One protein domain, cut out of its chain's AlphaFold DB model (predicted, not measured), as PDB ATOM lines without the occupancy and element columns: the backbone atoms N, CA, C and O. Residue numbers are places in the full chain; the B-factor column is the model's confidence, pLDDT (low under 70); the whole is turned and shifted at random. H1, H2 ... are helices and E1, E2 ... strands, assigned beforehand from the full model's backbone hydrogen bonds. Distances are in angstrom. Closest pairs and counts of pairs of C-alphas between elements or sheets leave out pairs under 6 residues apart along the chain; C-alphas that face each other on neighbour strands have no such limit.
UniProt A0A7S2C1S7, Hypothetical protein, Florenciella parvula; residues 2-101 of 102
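This is residues 2 to 101 of the 102 residues of the protein "Hypothetical protein" of Florenciella parvula (UniProt A0A7S2C1S7). A strongly twisted wall of four strands, E1 to E4, has the long helix H4 over E2, while the long helix H1 meets edge strand E1 with residues 12 to 19 and sticks out with residues 2 to 11. Short H2 sits by E3 and short H3 packs on H4. The 100 printed residues hold, in order, H1 E1 E2 E3 E4 H2 H3 H4, mixed helices and strands; the antiparallel sheet runs E1 E2 E3 E4. The whole is compact, radius of gyration of the C-alphas 14.1 A, spanning 42 by 30 by 23 A.

Find C-alpha 2 at (29.578, -33.597, -12.669); from there H1 runs 25.4 A to residue 19. Next come E1, residues 21 to 27, 19.5 A, E2, 33 to 39, 19.3 A, E3, 48 to 53, 15.7 A, and E4, 59 to 61. H2 is residues 65 to 69 and H3 76 to 79. H4, residues 84 to 100, runs 24.0 A to C-alpha 100 at (-7.834, -29.050, -2.879).

H1 only grazes the sheet; look at the C-alphas of Tyr 16 and Lys 22, its closest to E1, 5.2 A. The strands form a meander, each the antiparallel neighbour of the one before, in three hairpins: N 24 and O 36 are 3.0 A apart, N 35 and O 51 2.8 A, N 52 and O 60 2.8 A, within hydrogen-bond range. H2 only grazes the sheet; C-alphas 49 and 67 are its closest to E3, 6.1 A. H3 touches H4 residues 84 to 90 alone, C-alphas 77 and 87 closest at 4.3 A. H4 is on the sheet, over E2, along the strands at 13 degrees on the local plane, height over the sheet 8.9 A, its plane only just fitted, to 6 C-alphas. In H1, H2 and H4 every O i to N i+4 pair is within range; H3 is too short for one.

The C-alphas of Glu 2 and Pro 72, farthest apart, are 43.0 A apart. The printed part has no cut, no link is long, and no printed residue is under 70.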
ATOM      1  N   GLU A   2      30.906 -33.750 -12.037       87.25
ATOM      2  CA  GLU A   2      29.578 -33.597 -12.669       87.25
ATOM      3  C   GLU A   2      28.628 -34.788 -12.449       87.25
ATOM      4  O   GLU A   2      27.464 -34.594 -12.115       87.25
ATOM      5  N   MET A   3      29.129 -36.027 -12.504       90.06
ATOM      6  CA  MET A   3      28.305 -37.218 -12.245       90.06
ATOM      7  C   MET A   3      27.758 -37.273 -10.807       90.06
ATOM      8  O   MET A   3      26.619 -37.668 -10.598       90.06
ATOM      9  N   PHE A   4      28.531 -36.804  -9.820       90.81
ATOM     10  CA  PHE A   4      28.076 -36.712  -8.429       90.81
ATOM     11  C   PHE A   4      26.941 -35.693  -8.280       90.81
ATOM     12  O   PHE A   4      25.901 -36.014  -7.714       90.81
ATOM     13  N   LYS A   5      27.100 -34.491  -8.855       90.38
ATOM     14  CA  LYS A   5      26.038 -33.473  -8.870       90.38
ATOM     15  C   LYS A   5      24.770 -34.001  -9.541       90.38
ATOM     16  O   LYS A   5      23.684 -33.840  -8.993       90.38
ATOM     17  N   LYS A   6      24.914 -34.672 -10.690       94.56
ATOM     18  CA  LYS A   6      23.797 -35.293 -11.409       94.56
ATOM     19  C   LYS A   6      23.086 -36.338 -10.546       94.56
ATOM     20  O   LYS A   6      21.866 -36.311 -10.473       94.56
ATOM     21  N   ASN A   7      23.822 -37.211  -9.860       94.50
ATOM     22  CA  ASN A   7      23.230 -38.240  -9.000       94.50
ATOM     23  C   ASN A   7      22.472 -37.635  -7.812       94.50
ATOM     24  O   ASN A   7      21.351 -38.048  -7.536       94.50
ATOM     25  N   ILE A   8      23.043 -36.625  -7.147       92.75
ATOM     26  CA  ILE A   8      22.366 -35.919  -6.048       92.75
ATOM     27  C   ILE A   8      21.097 -35.219  -6.543       92.75
ATOM     28  O   ILE A   8      20.067 -35.281  -5.875       92.75
ATOM     29  N   TYR A   9      21.149 -34.589  -7.716       93.81
ATOM     30  CA  TYR A   9      19.975 -33.981  -8.335       93.81
ATOM     31  C   TYR A   9      18.877 -35.018  -8.608       93.81
ATOM     32  O   TYR A   9      17.747 -34.832  -8.175       93.81
ATOM     33  N   GLN A  10      19.211 -36.138  -9.257       96.19
ATOM     34  CA  GLN A  10      18.246 -37.201  -9.561       96.19
ATOM     35  C   GLN A  10      17.643 -37.820  -8.293       96.19
ATOM     36  O   GLN A  10      16.452 -38.111  -8.260       96.19
ATOM     37  N   LEU A  11      18.437 -37.969  -7.228       95.44
ATOM     38  CA  LEU A  11      17.940 -38.436  -5.935       95.44
ATOM     39  C   LEU A  11      16.939 -37.448  -5.320       95.44
ATOM     40  O   LEU A  11      15.879 -37.865  -4.862       95.44
ATOM     41  N   ARG A  12      17.248 -36.144  -5.327       95.50
ATOM     42  CA  ARG A  12      16.328 -35.108  -4.828       95.50
ATOM     43  C   ARG A  12      15.045 -35.048  -5.649       95.50
ATOM     44  O   ARG A  12      13.977 -34.934  -5.062       95.50
ATOM     45  N   GLU A  13      15.140 -35.183  -6.970       96.81
ATOM     46  CA  GLU A  13      13.967 -35.280  -7.841       96.81
ATOM     47  C   GLU A  13      13.121 -36.515  -7.517       96.81
ATOM     48  O   GLU A  13      11.906 -36.402  -7.392       96.81
ATOM     49  N   ALA A  14      13.735 -37.683  -7.308       97.50
ATOM     50  CA  ALA A  14      13.005 -38.888  -6.919       97.50
ATOM     51  C   ALA A  14      12.288 -38.711  -5.569       97.50
ATOM     52  O   ALA A  14      11.107 -39.028  -5.459       97.50
ATOM     53  N   VAL A  15      12.969 -38.144  -4.566       95.62
ATOM     54  CA  VAL A  15      12.374 -37.805  -3.260       95.62
ATOM     55  C   VAL A  15      11.209 -36.829  -3.425       95.62
ATOM     56  O   VAL A  15      10.135 -37.070  -2.881       95.62
ATOM     57  N   TYR A  16      11.378 -35.774  -4.223       96.56
ATOM     58  CA  TYR A  16      10.326 -34.792  -4.475       96.56
ATOM     59  C   TYR A  16       9.098 -35.417  -5.141       96.56
ATOM     60  O   TYR A  16       7.975 -35.177  -4.710       96.56
ATOM     61  N   ARG A  17       9.300 -36.255  -6.162       95.69
ATOM     62  CA  ARG A  17       8.212 -36.883  -6.927       95.69
ATOM     63  C   ARG A  17       7.472 -37.958  -6.139       95.69
ATOM     64  O   ARG A  17       6.263 -38.073  -6.290       95.69
ATOM     65  N   LEU A  18       8.190 -38.757  -5.350       95.25
ATOM     66  CA  LEU A  18       7.613 -39.903  -4.643       95.25
ATOM     67  C   LEU A  18       7.062 -39.529  -3.268       95.25
ATOM     68  O   LEU A  18       6.044 -40.075  -2.857       95.25
ATOM     69  N   LEU A  19       7.742 -38.633  -2.552       94.94
ATOM     70  CA  LEU A  19       7.405 -38.285  -1.169       94.94
ATOM     71  C   LEU A  19       6.754 -36.904  -1.051       94.94
ATOM     72  O   LEU A  19       6.241 -36.567   0.009       94.94
ATOM     73  N   GLY A  20       6.766 -36.108  -2.123       95.94
ATOM     74  CA  GLY A  20       6.117 -34.802  -2.163       95.94
ATOM     75  C   GLY A  20       6.865 -33.699  -1.424       95.94
ATOM     76  O   GLY A  20       6.267 -32.677  -1.105       95.94
ATOM     77  N   PHE A  21       8.162 -33.872  -1.155       96.69
ATOM     78  CA  PHE A  21       8.958 -32.879  -0.437       96.69
ATOM     79  C   PHE A  21      10.209 -32.463  -1.190       96.69
ATOM     80  O   PHE A  21      11.036 -33.287  -1.581       96.69
ATOM     81  N   LYS A  22      10.382 -31.152  -1.347       96.12
ATOM     82  CA  LYS A  22      11.654 -30.575  -1.761       96.12
ATOM     83  C   LYS A  22      12.554 -30.492  -0.532       96.12
ATOM     84  O   LYS A  22      12.169 -29.893   0.472       96.12
ATOM     85  N   VAL A  23      13.734 -31.103  -0.631       95.81
ATOM     86  CA  VAL A  23      14.723 -31.171   0.451       95.81
ATOM     87  C   VAL A  23      15.976 -30.408   0.042       95.81
ATOM     88  O   VAL A  23      16.712 -30.836  -0.853       95.81
ATOM     89  N   ASP A  24      16.240 -29.309   0.738       94.62
ATOM     90  CA  ASP A  24      17.470 -28.537   0.610       94.62
ATOM     91  C   ASP A  24      18.280 -28.642   1.910       94.62
ATOM     92  O   ASP A  24      17.726 -28.649   3.007       94.62
ATOM     93  N   MET A  25      19.603 -28.763   1.795       94.44
ATOM     94  CA  MET A  25      20.506 -28.929   2.939       94.44
ATOM     95  C   MET A  25      21.570 -27.840   2.942       94.44
ATOM     96  O   MET A  25      22.183 -27.570   1.906       94.44
ATOM     97  N   TYR A  26      21.829 -27.284   4.120       94.31
ATOM     98  CA  TYR A  26      22.776 -26.200   4.349       94.31
ATOM     99  C   TYR A  26      23.716 -26.555   5.504       94.31
ATOM    100  O   TYR A  26      23.304 -27.269   6.422       94.31
ATOM    101  N   PRO A  27      24.969 -26.070   5.503       95.19
ATOM    102  CA  PRO A  27      25.835 -26.179   6.669       95.19
ATOM    103  C   PRO A  27      25.193 -25.502   7.885       95.19
ATOM    104  O   PRO A  27      24.747 -24.360   7.805       95.19
ATOM    105  N   GLY A  28      25.139 -26.219   9.000       90.75
ATOM    106  CA  GLY A  28      24.702 -25.716  10.295       90.75
ATOM    107  C   GLY A  28      25.882 -25.450  11.242       90.75
ATOM    108  O   GLY A  28      27.050 -25.631  10.885       90.75
ATOM    109  N   PRO A  29      25.605 -25.018  12.481       88.00
ATOM    110  CA  PRO A  29      26.631 -24.792  13.493       88.00
ATOM    111  C   PRO A  29      27.311 -26.099  13.921       88.00
ATOM    112  O   PRO A  29      26.667 -27.142  14.021       88.00
ATOM    113  N   LYS A  30      28.608 -26.039  14.247       87.62
ATOM    114  CA  LYS A  30      29.365 -27.154  14.854       87.62
ATOM    115  C   LYS A  30      29.248 -28.484  14.078       87.62
ATOM    116  O   LYS A  30      28.991 -29.516  14.683       87.62
ATOM    117  N   GLY A  31      29.375 -28.439  12.748       86.75
ATOM    118  CA  GLY A  31      29.384 -29.641  11.894       86.75
ATOM    119  C   GLY A  31      28.010 -30.253  11.595       86.75
ATOM    120  O   GLY A  31      27.911 -31.221  10.847       86.75
ATOM    121  N   SER A  32      26.934 -29.671  12.127       94.38
ATOM    122  CA  SER A  32      25.559 -30.081  11.831       94.38
ATOM    123  C   SER A  32      25.087 -29.601  10.448       94.38
ATOM    124  O   SER A  32      25.750 -28.800   9.788       94.38
ATOM    125  N   PHE A  33      23.911 -30.052  10.013       96.06
ATOM    126  CA  PHE A  33      23.249 -29.586   8.792       96.06
ATOM    127  C   PHE A  33      21.864 -29.035   9.093       96.06
ATOM    128  O   PHE A  33      21.105 -29.650   9.831       96.06
ATOM    129  N   GLN A  34      21.505 -27.917   8.476       96.38
ATOM    130  CA  GLN A  34      20.122 -27.461   8.439       96.38
ATOM    131  C   GLN A  34      19.421 -28.039   7.214       96.38
ATOM    132  O   GLN A  34      19.945 -27.973   6.103       96.38
ATOM    133  N   VAL A  35      18.237 -28.603   7.415       95.88
ATOM    134  CA  VAL A  35      17.413 -29.203   6.367       95.88
ATOM    135  C   VAL A  35      16.164 -28.353   6.195       95.88
ATOM    136  O   VAL A  35      15.365 -28.234   7.121       95.88
ATOM    137  N   LYS A  36      15.992 -27.767   5.012       96.12
ATOM    138  CA  LYS A  36      14.768 -27.079   4.604       96.12
ATOM    139  C   LYS A  36      13.877 -28.076   3.878       96.12
ATOM    140  O   LYS A  36      14.266 -28.628   2.848       96.12
ATOM    141  N   LEU A  37      12.690 -28.292   4.424       96.31
ATOM    142  CA  LEU A  37      11.674 -29.179   3.880       96.31
ATOM    143  C   LEU A  37      10.493 -28.341   3.399       96.31
ATOM    144  O   LEU A  37       9.877 -27.630   4.193       96.31
ATOM    145  N   ARG A  38      10.158 -28.434   2.114       95.94
ATOM    146  CA  ARG A  38       8.986 -27.758   1.546       95.94
ATOM    147  C   ARG A  38       8.072 -28.766   0.870       95.94
ATOM    148  O   ARG A  38       8.536 -29.554   0.048       95.94
ATOM    149  N   SER A  39       6.791 -28.733   1.221       95.31
ATOM    150  CA  SER A  39       5.774 -29.569   0.580       95.31
ATOM    151  C   SER A  39       5.609 -29.178  -0.890       95.31
ATOM    152  O   SER A  39       5.703 -28.002  -1.245       95.31
ATOM    153  N   MET A  40       5.333 -30.154  -1.750       95.19
ATOM    154  CA  MET A  40       4.931 -29.913  -3.136       95.19
ATOM    155  C   MET A  40       3.566 -29.217  -3.238       95.19
ATOM    156  O   MET A  40       3.264 -28.635  -4.274       95.19
ATOM    157  N   TYR A  41       2.771 -29.270  -2.166       94.19
ATOM    158  CA  TYR A  41       1.464 -28.623  -2.034       94.19
ATOM    159  C   TYR A  41       1.528 -27.315  -1.225       94.19
ATOM    160  O   TYR A  41       0.496 -26.818  -0.791       94.19
ATOM    161  N   ALA A  42       2.729 -26.793  -0.953       90.50
ATOM    162  CA  ALA A  42       2.906 -25.502  -0.289       90.50
ATOM    163  C   ALA A  42       2.285 -24.368  -1.125       90.50
ATOM    164  O   ALA A  42       2.501 -24.322  -2.339       90.50
ATOM    165  N   GLU A  43       1.556 -23.453  -0.481       85.19
ATOM    166  CA  GLU A  43       0.899 -22.325  -1.156       85.19
ATOM    167  C   GLU A  43       1.886 -21.184  -1.436       85.19
ATOM    168  O   GLU A  43       1.800 -20.521  -2.471       85.19
ATOM    169  N   SER A  44       2.861 -20.995  -0.540       89.25
ATOM    170  CA  SER A  44       3.925 -19.997  -0.637       89.25
ATOM    171  C   SER A  44       5.326 -20.622  -0.610       89.25
ATOM    172  O   SER A  44       5.555 -21.720  -0.096       89.25
ATOM    173  N   GLU A  45       6.323 -19.900  -1.129       87.75
ATOM    174  CA  GLU A  45       7.737 -20.280  -0.983       87.75
ATOM    175  C   GLU A  45       8.226 -20.221   0.473       87.75
ATOM    176  O   GLU A  45       9.211 -20.892   0.818       87.75
ATOM    177  N   ASP A  46       7.513 -19.463   1.310       91.38
ATOM    178  CA  ASP A  46       7.765 -19.295   2.742       91.38
ATOM    179  C   ASP A  46       7.154 -20.414   3.605       91.38
ATOM    180  O   ASP A  46       7.508 -20.553   4.779       91.38
ATOM    181  N   ASP A  47       6.327 -21.283   3.015       92.69
ATOM    182  CA  ASP A  47       5.704 -22.423   3.696       92.69
ATOM    183  C   ASP A  47       6.673 -23.607   3.761       92.69
ATOM    184  O   ASP A  47       6.553 -24.622   3.063       92.69
ATOM    185  N   TYR A  48       7.708 -23.457   4.583       95.50
ATOM    186  CA  TYR A  48       8.728 -24.474   4.776       95.50
ATOM    187  C   TYR A  48       9.019 -24.744   6.248       95.50
ATOM    188  O   TYR A  48       8.955 -23.880   7.126       95.50
ATOM    189  N   LEU A  49       9.412 -25.985   6.505       95.69
ATOM    190  CA  LEU A  49       9.897 -26.432   7.799       95.69
ATOM    191  C   LEU A  49      11.418 -26.476   7.782       95.69
ATOM    192  O   LEU A  49      12.036 -26.836   6.779       95.69
ATOM    193  N   MET A  50      12.016 -26.099   8.906       96.06
ATOM    194  CA  MET A  50      13.457 -26.147   9.103       96.06
ATOM    195  C   MET A  50      13.776 -27.190  10.156       96.06
ATOM    196  O   MET A  50      13.187 -27.177  11.230       96.06
ATOM    197  N   PHE A  51      14.737 -28.056   9.873       95.50
ATOM    198  CA  PHE A  51      15.239 -29.030  10.831       95.50
ATOM    199  C   PHE A  51      16.729 -28.841  11.039       95.50
ATOM    200  O   PHE A  51      17.464 -28.519  10.104       95.50
ATOM    201  N   GLN A  52      17.188 -29.094  12.254       95.56
ATOM    202  CA  GLN A  52      18.594 -29.282  12.547       95.56
ATOM    203  C   GLN A  52      18.888 -30.779  12.535       95.56
ATOM    204  O   GLN A  52      18.317 -31.531  13.313       95.56
ATOM    205  N   MET A  53      19.784 -31.210  11.654       95.50
ATOM    206  CA  MET A  53      20.316 -32.565  11.615       95.50
ATOM    207  C   MET A  53      21.709 -32.582  12.241       95.50
ATOM    208  O   MET A  53      22.627 -31.923  11.748       95.50
ATOM    209  N   SER A  54      21.876 -33.315  13.336       93.75
ATOM    210  CA  SER A  54      23.188 -33.531  13.952       93.75
ATOM    211  C   SER A  54      24.078 -34.427  13.081       93.75
ATOM    212  O   SER A  54      23.600 -35.117  12.180       93.75
ATOM    213  N   GLU A  55      25.374 -34.493  13.393       89.31
ATOM    214  CA  GLU A  55      26.314 -35.409  12.726       89.31
ATOM    215  C   GLU A  55      25.903 -36.887  12.842       89.31
ATOM    216  O   GLU A  55      26.233 -37.699  11.983       89.31
ATOM    217  N   LYS A  56      25.140 -37.239  13.887       89.44
ATOM    218  CA  LYS A  56      24.607 -38.593  14.109       89.44
ATOM    219  C   LYS A  56      23.290 -38.853  13.366       89.44
ATOM    220  O   LYS A  56      22.708 -39.920  13.530       89.44
ATOM    221  N   GLY A  57      22.797 -37.886  12.591       87.25
ATOM    222  CA  GLY A  57      21.548 -37.991  11.834       87.25
ATOM    223  C   GLY A  57      20.279 -37.743  12.651       87.25
ATOM    224  O   GLY A  57      19.185 -37.836  12.102       87.25
ATOM    225  N   GLN A  58      20.391 -37.406  13.941       90.56
ATOM    226  CA  GLN A  58      19.234 -36.977  14.732       90.56
ATOM    227  C   GLN A  58      18.698 -35.656  14.184       90.56
ATOM    228  O   GLN A  58      19.483 -34.736  13.957       90.56
ATOM    229  N   LEU A  59      17.383 -35.592  13.996       92.56
ATOM    230  CA  LEU A  59      16.663 -34.430  13.503       92.56
ATOM    231  C   LEU A  59      15.884 -33.770  14.638       92.56
ATOM    232  O   LEU A  59      15.205 -34.458  15.396       92.56
ATOM    233  N   ASP A  60      15.922 -32.444  14.673       92.38
ATOM    234  CA  ASP A  60      15.103 -31.609  15.547       92.38
ATOM    235  C   ASP A  60      14.397 -30.541  14.704       92.38
ATOM    236  O   ASP A  60      15.032 -29.880  13.881       92.38
ATOM    237  N   LEU A  61      13.084 -30.375  14.883       93.19
ATOM    238  CA  LEU A  61      12.331 -29.301  14.230       93.19
ATOM    239  C   LEU A  61      12.721 -27.961  14.861       93.19
ATOM    240  O   LEU A  61      12.642 -27.792  16.076       93.19
ATOM    241  N   LEU A  62      13.125 -27.008  14.029       93.69
ATOM    242  CA  LEU A  62      13.411 -25.643  14.442       93.69
ATOM    243  C   LEU A  62      12.129 -24.815  14.433       93.69
ATOM    244  O   LEU A  62      11.262 -24.991  13.575       93.69
ATOM    245  N   GLU A  63      12.033 -23.864  15.358       90.19
ATOM    246  CA  GLU A  63      10.953 -22.886  15.321       90.19
ATOM    247  C   GLU A  63      11.033 -22.050  14.037       90.19
ATOM    248  O   GLU A  63      12.046 -21.415  13.743       90.19
ATOM    249  N   SER A  64       9.932 -22.011  13.289       88.25
ATOM    250  CA  SER A  64       9.746 -21.131  12.138       88.25
ATOM    251  C   SER A  64       8.324 -20.557  12.145       88.25
ATOM    252  O   SER A  64       7.451 -21.116  12.816       88.25
ATOM    253  N   PRO A  65       8.060 -19.453  11.420       91.19
ATOM    254  CA  PRO A  65       6.706 -18.923  11.280       91.19
ATOM    255  C   PRO A  65       5.713 -19.986  10.793       91.19
ATOM    256  O   PRO A  65       4.689 -20.185  11.435       91.19
ATOM    257  N   TYR A  66       6.070 -20.744   9.752       91.88
ATOM    258  CA  TYR A  66       5.230 -21.822   9.225       91.88
ATOM    259  C   TYR A  66       5.060 -22.986  10.214       91.88
ATOM    260  O   TYR A  66       3.965 -23.511  10.381       91.88
ATOM    261  N   ALA A  67       6.102 -23.368  10.960       91.50
ATOM    262  CA  ALA A  67       5.958 -24.406  11.985       91.50
ATOM    263  C   ALA A  67       4.939 -24.014  13.073       91.50
ATOM    264  O   ALA A  67       4.271 -24.882  13.629       91.50
ATOM    265  N   LYS A  68       4.793 -22.710  13.359       90.75
ATOM    266  CA  LYS A  68       3.827 -22.178  14.334       90.75
ATOM    267  C   LYS A  68       2.394 -22.133  13.805       90.75
ATOM    268  O   LYS A  68       1.474 -22.094  14.617       90.75
ATOM    269  N   THR A  69       2.191 -22.146  12.488       90.62
ATOM    270  CA  THR A  69       0.848 -22.203  11.887       90.62
ATOM    271  C   THR A  69       0.314 -23.629  11.784       90.62
ATOM    272  O   THR A  69      -0.873 -23.809  11.519       90.62
ATOM    273  N   LEU A  70       1.158 -24.644  11.997       89.81
ATOM    274  CA  LEU A  70       0.737 -26.037  11.914       89.81
ATOM    275  C   LEU A  70      -0.253 -26.400  13.034       89.81
ATOM    276  O   LEU A  70       0.010 -26.129  14.210       89.81
ATOM    277  N   PRO A  71      -1.355 -27.092  12.696       89.75
ATOM    278  CA  PRO A  71      -2.269 -27.644  13.681       89.75
ATOM    279  C   PRO A  71      -1.553 -28.537  14.718       89.75
ATOM    280  O   PRO A  71      -0.740 -29.389  14.339       89.75
ATOM    281  N   PRO A  72      -1.871 -28.422  16.026       87.12
ATOM    282  CA  PRO A  72      -1.195 -29.184  17.082       87.12
ATOM    283  C   PRO A  72      -1.232 -30.708  16.902       87.12
ATOM    284  O   PRO A  72      -0.316 -31.403  17.343       87.12
ATOM    285  N   ASN A  73      -2.270 -31.237  16.247       86.44
ATOM    286  CA  ASN A  73      -2.408 -32.663  15.960       86.44
ATOM    287  C   ASN A  73      -1.346 -33.175  14.977       86.44
ATOM    288  O   ASN A  73      -0.917 -34.315  15.123       86.44
ATOM    289  N   LEU A  74      -0.869 -32.351  14.037       86.69
ATOM    290  CA  LEU A  74       0.211 -32.753  13.125       86.69
ATOM    291  C   LEU A  74       1.516 -32.954  13.899       86.69
ATOM    292  O   LEU A  74       2.261 -33.899  13.657       86.69
ATOM    293  N   CYS A  75       1.761 -32.136  14.924       85.81
ATOM    294  CA  CYS A  75       2.941 -32.250  15.776       85.81
ATOM    295  C   CYS A  75       2.948 -33.512  16.664       85.81
ATOM    296  O   CYS A  75       3.985 -33.815  17.258       85.81
ATOM    297  N   LEU A  76       1.854 -34.287  16.746       86.31
ATOM    298  CA  LEU A  76       1.819 -35.559  17.488       86.31
ATOM    299  C   LEU A  76       2.805 -36.588  16.917       86.31
ATOM    300  O   LEU A  76       3.423 -37.322  17.694       86.31
ATOM    301  N   GLY A  77       3.023 -36.583  15.595       82.12
ATOM    302  CA  GLY A  77       4.050 -37.389  14.924       82.12
ATOM    303  C   GLY A  77       5.433 -37.237  15.562       82.12
ATOM    304  O   GLY A  77       6.125 -38.224  15.812       82.12
ATOM    305  N   LEU A  78       5.805 -36.005  15.921       87.00
ATOM    306  CA  LEU A  78       7.091 -35.689  16.551       87.00
ATOM    307  C   LEU A  78       7.039 -35.791  18.079       87.00
ATOM    308  O   LEU A  78       7.949 -36.328  18.715       87.00
ATOM    309  N   ASN A  79       5.980 -35.272  18.693       85.31
ATOM    310  CA  ASN A  79       5.925 -35.099  20.140       85.31
ATOM    311  C   ASN A  79       5.606 -36.401  20.874       85.31
ATOM    312  O   ASN A  79       6.210 -36.655  21.918       85.31
ATOM    313  N   VAL A  80       4.729 -37.232  20.308       88.00
ATOM    314  CA  VAL A  80       4.265 -38.487  20.914       88.00
ATOM    315  C   VAL A  80       4.939 -39.683  20.256       88.00
ATOM    316  O   VAL A  80       5.600 -40.462  20.935       88.00
ATOM    317  N   PHE A  81       4.828 -39.803  18.933       87.75
ATOM    318  CA  PHE A  81       5.290 -40.997  18.216       87.75
ATOM    319  C   PHE A  81       6.789 -40.997  17.906       87.75
ATOM    320  O   PHE A  81       7.320 -42.031  17.507       87.75
ATOM    321  N   LYS A  82       7.470 -39.854  18.079       87.94
ATOM    322  CA  LYS A  82       8.906 -39.682  17.791       87.94
ATOM    323  C   LYS A  82       9.278 -40.164  16.379       87.94
ATOM    324  O   LYS A  82      10.351 -40.719  16.164       87.94
ATOM    325  N   SER A  83       8.379 -39.953  15.417       90.88
ATOM    326  CA  SER A  83       8.461 -40.497  14.063       90.88
ATOM    327  C   SER A  83       8.291 -39.395  13.023       90.88
ATOM    328  O   SER A  83       7.191 -38.895  12.780       90.88
ATOM    329  N   PHE A  84       9.400 -39.045  12.369       91.75
ATOM    330  CA  PHE A  84       9.395 -38.130  11.227       91.75
ATOM    331  C   PHE A  84       8.550 -38.641  10.058       91.75
ATOM    332  O   PHE A  84       7.810 -37.829   9.515       91.75
ATOM    333  N   PRO A  85       8.568 -39.941   9.691       92.81
ATOM    334  CA  PRO A  85       7.698 -40.447   8.631       92.81
ATOM    335  C   PRO A  85       6.207 -40.190   8.882       92.81
ATOM    336  O   PRO A  85       5.524 -39.723   7.973       92.81
ATOM    337  N   ILE A  86       5.721 -40.426  10.112       93.62
ATOM    338  CA  ILE A  86       4.327 -40.128  10.493       93.62
ATOM    339  C   ILE A  86       4.066 -38.629  10.347       93.62
ATOM    340  O   ILE A  86       3.164 -38.238   9.616       93.62
ATOM    341  N   PHE A  87       4.920 -37.796  10.950       94.12
ATOM    342  CA  PHE A  87       4.800 -36.343  10.865       94.12
ATOM    343  C   PHE A  87       4.750 -35.843   9.413       94.12
ATOM    344  O   PHE A  87       3.871 -35.072   9.049       94.12
ATOM    345  N   THR A  88       5.660 -36.304   8.552       93.69
ATOM    346  CA  THR A  88       5.682 -35.897   7.143       93.69
ATOM    347  C   THR A  88       4.461 -36.394   6.373       93.69
ATOM    348  O   THR A  88       3.969 -35.668   5.518       93.69
ATOM    349  N   GLY A  89       3.930 -37.580   6.690       93.88
ATOM    350  CA  GLY A  89       2.685 -38.075   6.098       93.88
ATOM    351  C   GLY A  89       1.480 -37.212   6.478       93.88
ATOM    352  O   GLY A  89       0.686 -36.850   5.609       93.88
ATOM    353  N   ASP A  90       1.397 -36.816   7.748       93.44
ATOM    354  CA  ASP A  90       0.355 -35.922   8.254       93.44
ATOM    355  C   ASP A  90       0.438 -34.533   7.594       93.44
ATOM    356  O   ASP A  90      -0.582 -33.990   7.166       93.44
ATOM    357  N   ILE A  91       1.649 -33.983   7.419       93.56
ATOM    358  CA  ILE A  91       1.876 -32.733   6.672       93.56
ATOM    359  C   ILE A  91       1.429 -32.870   5.215       93.56
ATOM    360  O   ILE A  91       0.708 -32.007   4.718       93.56
ATOM    361  N   THR A  92       1.830 -33.942   4.523       94.00
ATOM    362  CA  THR A  92       1.440 -34.177   3.125       94.00
ATOM    363  C   THR A  92      -0.074 -34.190   2.979       94.00
ATOM    364  O   THR A  92      -0.608 -33.521   2.095       94.00
ATOM    365  N   ARG A  93      -0.765 -34.915   3.866       92.19
ATOM    366  CA  ARG A  93      -2.224 -34.979   3.882       92.19
ATOM    367  C   ARG A  93      -2.844 -33.603   4.122       92.19
ATOM    368  O   ARG A  93      -3.687 -33.186   3.337       92.19
ATOM    369  N   HIS A  94      -2.391 -32.887   5.149       91.75
ATOM    370  CA  HIS A  94      -2.922 -31.574   5.507       91.75
ATOM    371  C   HIS A  94      -2.744 -30.536   4.389       91.75
ATOM    372  O   HIS A  94      -3.698 -29.846   4.026       91.75
ATOM    373  N   CYS A  95      -1.545 -30.438   3.804       90.94
ATOM    374  CA  CYS A  95      -1.300 -29.515   2.696       90.94
ATOM    375  C   CYS A  95      -2.135 -29.887   1.462       90.94
ATOM    376  O   CYS A  95      -2.646 -29.002   0.782       90.94
ATOM    377  N   PHE A  96      -2.308 -31.184   1.179       92.12
ATOM    378  CA  PHE A  96      -3.138 -31.634   0.064       92.12
ATOM    379  C   PHE A  96      -4.616 -31.268   0.255       92.12
ATOM    380  O   PHE A  96      -5.227 -30.719  -0.661       92.12
ATOM    381  N   GLU A  97      -5.179 -31.534   1.437       91.12
ATOM    382  CA  GLU A  97      -6.563 -31.179   1.790       91.12
ATOM    383  C   GLU A  97      -6.787 -29.660   1.678       91.12
ATOM    384  O   GLU A  97      -7.750 -29.217   1.054       91.12
ATOM    385  N   THR A  98      -5.836 -28.860   2.174       87.25
ATOM    386  CA  THR A  98      -5.889 -27.388   2.105       87.25
ATOM    387  C   THR A  98      -5.863 -26.884   0.658       87.25
ATOM    388  O   THR A  98      -6.720 -26.095   0.262       87.25
ATOM    389  N   MET A  99      -4.944 -27.404  -0.166       87.06
ATOM    390  CA  MET A  99      -4.821 -27.033  -1.581       87.06
ATOM    391  C   MET A  99      -6.084 -27.380  -2.385       87.06
ATOM    392  O   MET A  99      -6.489 -26.631  -3.275       87.06
ATOM    393  N   THR A 100      -6.691 -28.535  -2.108       84.62
ATOM    394  CA  THR A 100      -7.834 -29.050  -2.879       84.62
ATOM    395  C   THR A 100      -9.191 -28.548  -2.386       84.62
ATOM    396  O   THR A 100     -10.173 -28.711  -3.110       84.62
ATOM    397  N   LYS A 101      -9.244 -27.876  -1.226       72.81
ATOM    398  CA  LYS A 101     -10.473 -27.351  -0.599       72.81
ATOM    399  C   LYS A 101     -11.591 -28.401  -0.491       72.81
ATOM    400  O   LYS A 101     -12.744 -28.093  -0.798       72.81
TER     401      LYS A 101